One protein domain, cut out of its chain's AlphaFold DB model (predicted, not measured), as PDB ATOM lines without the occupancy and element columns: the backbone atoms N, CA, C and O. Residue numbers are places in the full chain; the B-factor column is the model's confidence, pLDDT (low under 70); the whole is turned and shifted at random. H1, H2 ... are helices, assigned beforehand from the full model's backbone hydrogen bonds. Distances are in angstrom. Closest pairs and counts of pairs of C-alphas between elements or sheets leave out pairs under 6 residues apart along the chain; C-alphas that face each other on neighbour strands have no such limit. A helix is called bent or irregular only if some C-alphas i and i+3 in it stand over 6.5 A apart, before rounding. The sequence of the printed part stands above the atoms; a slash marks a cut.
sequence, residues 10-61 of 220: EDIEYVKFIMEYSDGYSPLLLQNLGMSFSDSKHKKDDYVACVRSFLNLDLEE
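This is residues 10 to 61 of the 220 residues of an uncharacterized protein of Clostridium sp. CAG:594 (UniProt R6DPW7). Two helices, H1 and H2, run side by side in opposite ways, and a third and shorter helix, H3, crosses beside them near the end where H1 begins and H2 ends. The three are loosely joined: H3 touches H2, while H1 is near both but clearly touches neither. The turn from H1 to H2, with residues 23 to 28 standing free, makes one end of the long axis, and the tail after H3 reaches the other at Glu 61. The printed part has 52 residues with three named helices in the order H1, H2, H3 and no named strand, and its class is all helix. It is compact, with a radius of gyration of the C-alphas of 10.5 A, and elongated, with spans of 32 by 18 by 16 A.

H1 holds residues 10 to 21 and begins at C-alpha 10, at (51.462, -15.351, 11.660); it is 16.2 A from first to last C-alpha. After residues 22 to 26 comes H2, residues 27 to 39, the longest helix with 13 residues and 18.5 A. H2 is neither bent nor irregular, but only just: C-alphas 35 and 38 are 6.3 A apart. It ends at C-alpha 39, at (57.378, -5.044, 12.488). H3 holds residues 46 to 54, is 12.2 A long and ends at C-alpha 54, at (41.824, -11.053, 5.891). Residues 55 to 61 follow with no named helix.

H1 and H2 are close but not clearly touching, their closest C-alphas being those of Asp 11 and Ser 38, 7.1 A apart. They run opposite ways at a shallow tilt of 19 degrees, with centres 11.9 A apart. H2 touches H3 with residues 33 to 37 alone, and the closest C-alphas, of Phe 37 and Val 48, are 5.8 A apart. H2 and H3 are about perpendicular, at 74 degrees. H1 and H3 are close but not clearly touching, with the closest C-alphas, of Tyr 14 and Val 51, 7.9 A apart; they are about perpendicular, at 86 degrees. In H1 and H3 every O i to N i+4 pair is within hydrogen-bond range; in H2, 7 of 9 are.

The two C-alphas farthest apart are those of Gly 24 and Glu 61, at 32.2 A, and the first and last printed C-alphas are 18.5 A apart. The printed part has no cut. The link from H1 to H2 is tight, with 5 residues, and the link from H2 to H3 is short, with 6. The mean pLDDT of the printed part is 80.9; residues 38 to 44, of which 38 and 39 belong to H2, are under 70.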
ATOM      1  N   GLU A  10      51.998 -16.464  12.453       85.06
ATOM      2  CA  GLU A  10      51.462 -15.351  11.660       85.06
ATOM      3  C   GLU A  10      52.306 -15.113  10.403       85.06
ATOM      4  O   GLU A  10      51.744 -14.898   9.329       85.06
ATOM      5  N   ASP A  11      53.636 -15.217  10.511       82.56
ATOM      6  CA  ASP A  11      54.540 -15.100   9.360       82.56
ATOM      7  C   ASP A  11      54.270 -16.203   8.317       82.56
ATOM      8  O   ASP A  11      54.329 -15.954   7.111       82.56
ATOM      9  N   ILE A  12      53.936 -17.424   8.758       86.19
ATOM     10  CA  ILE A  12      53.574 -18.536   7.861       86.19
ATOM     11  C   ILE A  12      52.272 -18.235   7.106       86.19
ATOM     12  O   ILE A  12      52.212 -18.437   5.892       86.19
ATOM     13  N   GLU A  13      51.235 -17.755   7.797       88.38
ATOM     14  CA  GLU A  13      49.960 -17.392   7.158       88.38
ATOM     15  C   GLU A  13      50.121 -16.205   6.197       88.38
ATOM     16  O   GLU A  13      49.547 -16.209   5.109       88.38
ATOM     17  N   TYR A  14      50.979 -15.239   6.534       87.88
ATOM     18  CA  TYR A  14      51.345 -14.156   5.625       87.88
ATOM     19  C   TYR A  14      52.016 -14.662   4.346       87.88
ATOM     20  O   TYR A  14      51.615 -14.272   3.250       87.88
ATOM     21  N   VAL A  15      53.000 -15.560   4.450       87.12
ATOM     22  CA  VAL A  15      53.657 -16.124   3.261       87.12
ATOM     23  C   VAL A  15      52.656 -16.869   2.379       87.12
ATOM     24  O   VAL A  15      52.685 -16.684   1.164       87.12
ATOM     25  N   LYS A  16      51.730 -17.642   2.963       88.06
ATOM     26  CA  LYS A  16      50.652 -18.294   2.197       88.06
ATOM     27  C   LYS A  16      49.768 -17.277   1.479       88.06
ATOM     28  O   LYS A  16      49.521 -17.436   0.289       88.06
ATOM     29  N   PHE A  17      49.357 -16.214   2.173       87.62
ATOM     30  CA  PHE A  17      48.570 -15.133   1.583       87.62
ATOM     31  C   PHE A  17      49.284 -14.496   0.388       87.62
ATOM     32  O   PHE A  17      48.689 -14.333  -0.673       87.62
ATOM     33  N   ILE A  18      50.575 -14.187   0.519       87.19
ATOM     34  CA  ILE A  18      51.363 -13.664  -0.599       87.19
ATOM     35  C   ILE A  18      51.452 -14.700  -1.723       87.19
ATOM     36  O   ILE A  18      51.231 -14.354  -2.874       87.19
ATOM     37  N   MET A  19      51.710 -15.975  -1.449       85.44
ATOM     38  CA  MET A  19      51.784 -16.983  -2.515       85.44
ATOM     39  C   MET A  19      50.473 -17.147  -3.296       85.44
ATOM     40  O   MET A  19      50.517 -17.397  -4.497       85.44
ATOM     41  N   GLU A  20      49.329 -17.011  -2.629       83.88
ATOM     42  CA  GLU A  20      48.008 -17.202  -3.233       83.88
ATOM     43  C   GLU A  20      47.500 -15.949  -3.951       83.88
ATOM     44  O   GLU A  20      46.967 -16.039  -5.056       83.88
ATOM     45  N   TYR A  21      47.695 -14.778  -3.344       80.31
ATOM     46  CA  TYR A  21      47.098 -13.538  -3.822       80.31
ATOM     47  C   TYR A  21      48.113 -12.593  -4.464       80.31
ATOM     48  O   TYR A  21      47.689 -11.662  -5.117       80.31
ATOM     49  N   SER A  22      49.435 -12.788  -4.362       76.44
ATOM     50  CA  SER A  22      50.394 -11.754  -4.805       76.44
ATOM     51  C   SER A  22      50.525 -11.549  -6.323       76.44
ATOM     52  O   SER A  22      51.244 -10.635  -6.742       76.44
ATOM     53  N   ASP A  23      49.853 -12.352  -7.151       77.81
ATOM     54  CA  ASP A  23      49.998 -12.254  -8.602       77.81
ATOM     55  C   ASP A  23      49.567 -10.875  -9.132       77.81
ATOM     56  O   ASP A  23      48.473 -10.371  -8.876       77.81
ATOM     57  N   GLY A  24      50.480 -10.250  -9.874       74.38
ATOM     58  CA  GLY A  24      50.368  -8.895 -10.394       74.38
ATOM     59  C   GLY A  24      50.816  -7.775  -9.444       74.38
ATOM     60  O   GLY A  24      51.092  -6.676  -9.939       74.38
ATOM     61  N   TYR A  25      50.900  -7.978  -8.119       80.94
ATOM     62  CA  TYR A  25      51.292  -6.904  -7.191       80.94
ATOM     63  C   TYR A  25      52.743  -6.459  -7.434       80.94
ATOM     64  O   TYR A  25      53.629  -7.262  -7.723       80.94
ATOM     65  N   SER A  26      53.012  -5.153  -7.298       83.56
ATOM     66  CA  SER A  26      54.368  -4.642  -7.543       83.56
ATOM     67  C   SER A  26      55.367  -5.185  -6.507       83.56
ATOM     68  O   SER A  26      55.039  -5.223  -5.317       83.56
ATOM     69  N   PRO A  27      56.612  -5.522  -6.901       84.94
ATOM     70  CA  PRO A  27      57.633  -5.991  -5.962       84.94
ATOM     71  C   PRO A  27      57.872  -5.030  -4.792       84.94
ATOM     72  O   PRO A  27      58.067  -5.470  -3.664       84.94
ATOM     73  N   LEU A  28      57.795  -3.717  -5.042       84.25
ATOM     74  CA  LEU A  28      57.947  -2.688  -4.011       84.25
ATOM     75  C   LEU A  28      56.815  -2.730  -2.977       84.25
ATOM     76  O   LEU A  28      57.068  -2.610  -1.782       84.25
ATOM     77  N   LEU A  29      55.568  -2.916  -3.419       84.44
ATOM     78  CA  LEU A  29      54.434  -3.079  -2.511       84.44
ATOM     79  C   LEU A  29      54.601  -4.333  -1.650       84.44
ATOM     80  O   LEU A  29      54.418  -4.255  -0.439       84.44
ATOM     81  N   LEU A  30      54.968  -5.463  -2.260       85.50
ATOM     82  CA  LEU A  30      55.175  -6.724  -1.543       85.50
ATOM     83  C   LEU A  30      56.322  -6.611  -0.533       85.50
ATOM     84  O   LEU A  30      56.186  -7.061   0.602       85.50
ATOM     85  N   GLN A  31      57.416  -5.942  -0.905       84.19
ATOM     86  CA  GLN A  31      58.532  -5.665  -0.005       84.19
ATOM     87  C   GLN A  31      58.110  -4.766   1.165       84.19
ATOM     88  O   GLN A  31      58.406  -5.088   2.315       84.19
ATOM     89  N   ASN A  32      57.405  -3.662   0.894       83.19
ATOM     90  CA  ASN A  32      56.919  -2.749   1.931       83.19
ATOM     91  C   ASN A  32      55.948  -3.449   2.881       83.19
ATOM     92  O   ASN A  32      56.067  -3.303   4.095       83.19
ATOM     93  N   LEU A  33      55.025  -4.244   2.336       84.81
ATOM     94  CA  LEU A  33      54.103  -5.043   3.126       84.81
ATOM     95  C   LEU A  33      54.861  -6.055   3.987       84.81
ATOM     96  O   LEU A  33      54.577  -6.122   5.171       84.81
ATOM     97  N   GLY A  34      55.843  -6.779   3.445       83.44
ATOM     98  CA  GLY A  34      56.613  -7.774   4.199       83.44
ATOM     99  C   GLY A  34      57.461  -7.167   5.316       83.44
ATOM    100  O   GLY A  34      57.457  -7.678   6.434       83.44
ATOM    101  N   MET A  35      58.136  -6.042   5.049       79.19
ATOM    102  CA  MET A  35      58.884  -5.306   6.079       79.19
ATOM    103  C   MET A  35      57.953  -4.804   7.181       79.19
ATOM    104  O   MET A  35      58.252  -4.952   8.364       79.19
ATOM    105  N   SER A  36      56.805  -4.243   6.798       80.62
ATOM    106  CA  SER A  36      55.843  -3.741   7.765       80.62
ATOM    107  C   SER A  36      55.187  -4.881   8.538       80.62
ATOM    108  O   SER A  36      55.115  -4.779   9.754       80.62
ATOM    109  N   PHE A  37      54.735  -5.964   7.906       81.50
ATOM    110  CA  PHE A  37      53.884  -6.991   8.521       81.50
ATOM    111  C   PHE A  37      54.494  -7.590   9.797       81.50
ATOM    112  O   PHE A  37      53.832  -7.608  10.837       81.50
ATOM    113  N   SER A  38      55.776  -7.968   9.763       69.81
ATOM    114  CA  SER A  38      56.477  -8.497  10.942       69.81
ATOM    115  C   SER A  38      56.768  -7.419  12.006       69.81
ATOM    116  O   SER A  38      56.713  -7.705  13.202       69.81
ATOM    117  N   ASP A  39      57.010  -6.166  11.600       67.19
ATOM    118  CA  ASP A  39      57.378  -5.044  12.488       67.19
ATOM    119  C   ASP A  39      56.175  -4.237  13.021       67.19
ATOM    120  O   ASP A  39      56.328  -3.299  13.820       67.19
ATOM    121  N   SER A  40      54.969  -4.536  12.539       62.53
ATOM    122  CA  SER A  40      53.755  -3.747  12.765       62.53
ATOM    123  C   SER A  40      52.602  -4.552  13.337       62.53
ATOM    124  O   SER A  40      51.455  -4.138  13.186       62.53
ATOM    125  N   LYS A  41      52.893  -5.609  14.106       61.44
ATOM    126  CA  LYS A  41      51.886  -6.415  14.825       61.44
ATOM    127  C   LYS A  41      50.839  -5.605  15.604       61.44
ATOM    128  O   LYS A  41      49.791  -6.140  15.937       61.44
ATOM    129  N   HIS A  42      51.069  -4.308  15.833       52.97
ATOM    130  CA  HIS A  42      50.102  -3.364  16.392       52.97
ATOM    131  C   HIS A  42      50.107  -1.953  15.742       52.97
ATOM    132  O   HIS A  42      49.630  -1.008  16.373       52.97
ATOM    133  N   LYS A  43      50.679  -1.740  14.538       54.06
ATOM    134  CA  LYS A  43      50.734  -0.390  13.915       54.06
ATOM    135  C   LYS A  43      49.591  -0.155  12.923       54.06
ATOM    136  O   LYS A  43      49.061  -1.068  12.308       54.06
ATOM    137  N   LYS A  44      49.246   1.127  12.765       61.44
ATOM    138  CA  LYS A  44      48.061   1.661  12.071       61.44
ATOM    139  C   LYS A  44      48.084   1.581  10.536       61.44
ATOM    140  O   LYS A  44      47.180   2.147   9.932       61.44
ATOM    141  N   ASP A  45      49.077   0.942   9.916       74.75
ATOM    142  CA  ASP A  45      49.185   0.903   8.450       74.75
ATOM    143  C   ASP A  45      47.966   0.187   7.847       74.75
ATOM    144  O   ASP A  45      47.651  -0.941   8.231       74.75
ATOM    145  N   ASP A  46      47.268   0.861   6.932       77.56
ATOM    146  CA  ASP A  46      46.052   0.345   6.301       77.56
ATOM    147  C   ASP A  46      46.328  -0.953   5.532       77.56
ATOM    148  O   ASP A  46      45.496  -1.858   5.587       77.56
ATOM    149  N   TYR A  47      47.495  -1.094   4.885       82.12
ATOM    150  CA  TYR A  47      47.845  -2.306   4.135       82.12
ATOM    151  C   TYR A  47      48.039  -3.506   5.056       82.12
ATOM    152  O   TYR A  47      47.557  -4.599   4.765       82.12
ATOM    153  N   VAL A  48      48.708  -3.304   6.193       84.75
ATOM    154  CA  VAL A  48      48.911  -4.381   7.167       84.75
ATOM    155  C   VAL A  48      47.596  -4.732   7.850       84.75
ATOM    156  O   VAL A  48      47.267  -5.911   7.934       84.75
ATOM    157  N   ALA A  49      46.817  -3.737   8.284       86.62
ATOM    158  CA  ALA A  49      45.512  -3.971   8.904       86.62
ATOM    159  C   ALA A  49      44.568  -4.742   7.966       86.62
ATOM    160  O   ALA A  49      43.836  -5.626   8.405       86.62
ATOM    161  N   CYS A  50      44.623  -4.443   6.668       88.12
ATOM    162  CA  CYS A  50      43.856  -5.134   5.642       88.12
ATOM    163  C   CYS A  50      44.190  -6.629   5.559       88.12
ATOM    164  O   CYS A  50      43.293  -7.472   5.621       88.12
ATOM    165  N   VAL A  51      45.482  -6.959   5.465       89.31
ATOM    166  CA  VAL A  51      45.954  -8.346   5.335       89.31
ATOM    167  C   VAL A  51      45.785  -9.118   6.644       89.31
ATOM    168  O   VAL A  51      45.349 -10.267   6.629       89.31
ATOM    169  N   ARG A  52      46.072  -8.492   7.792       89.75
ATOM    170  CA  ARG A  52      45.866  -9.110   9.111       89.75
ATOM    171  C   ARG A  52      44.401  -9.437   9.362       89.75
ATOM    172  O   ARG A  52      44.108 -10.523   9.863       89.75
ATOM    173  N   SER A  53      43.494  -8.542   8.967       90.81
ATOM    174  CA  SER A  53      42.061  -8.812   9.025       90.81
ATOM    175  C   SER A  53      41.678  -9.976   8.110       90.81
ATOM    176  O   SER A  53      41.076 -10.934   8.588       90.81
ATOM    177  N   PHE A  54      42.103  -9.966   6.841       89.88
ATOM    178  CA  PHE A  54      41.824 -11.053   5.891       89.88
ATOM    179  C   PHE A  54      42.237 -12.432   6.431       89.88
ATOM    180  O   PHE A  54      41.494 -13.408   6.313       89.88
ATOM    181  N   LEU A  55      43.410 -12.490   7.066       89.25
ATOM    182  CA  LEU A  55      43.979 -13.686   7.690       89.25
ATOM    183  C   LEU A  55      43.389 -14.016   9.071       89.25
ATOM    184  O   LEU A  55      43.791 -15.003   9.685       89.25
ATOM    185  N   ASN A  56      42.439 -13.219   9.566       88.94
ATOM    186  CA  ASN A  56      41.804 -13.383  10.870       88.94
ATOM    187  C   ASN A  56      42.815 -13.388  12.042       88.94
ATOM    188  O   ASN A  56      42.663 -14.155  12.994       88.94
ATOM    189  N   LEU A  57      43.859 -12.555  11.959       86.50
ATOM    190  CA  LEU A  57      44.948 -12.490  12.949       86.50
ATOM    191  C   LEU A  57      44.707 -11.463  14.059       86.50
ATOM    192  O   LEU A  57      45.336 -11.533  15.114       86.50
ATOM    193  N   ASP A  58      43.817 -10.500  13.831       83.19
ATOM    194  CA  ASP A  58      43.482  -9.484  14.824       83.19
ATOM    195  C   ASP A  58      42.315  -9.933  15.710       83.19
ATOM    196  O   ASP A  58      41.367 -10.582  15.254       83.19
ATOM    197  N   LEU A  59      42.380  -9.545  16.989       78.88
ATOM    198  CA  LEU A  59      41.243  -9.653  17.902       78.88
ATOM    199  C   LEU A  59      40.062  -8.864  17.331       78.88
ATOM    200  O   LEU A  59      40.246  -7.767  16.798       78.88
ATOM    201  N   GLU A  60      38.857  -9.418  17.443       77.06
ATOM    202  CA  GLU A  60      37.663  -8.887  16.779       77.06
ATOM    203  C   GLU A  60      37.394  -7.419  17.142       77.06
ATOM    204  O   GLU A  60      37.083  -6.615  16.269       77.06
ATOM    205  N   GLU A  61      37.618  -7.031  18.399       79.06
ATOM    206  CA  GLU A  61      37.423  -5.664  18.887       79.06
ATOM    207  C   GLU A  61      38.453  -4.643  18.366       79.06
ATOM    208  O   GLU A  61      38.268  -3.435  18.534       79.06
TER     209      GLU A  61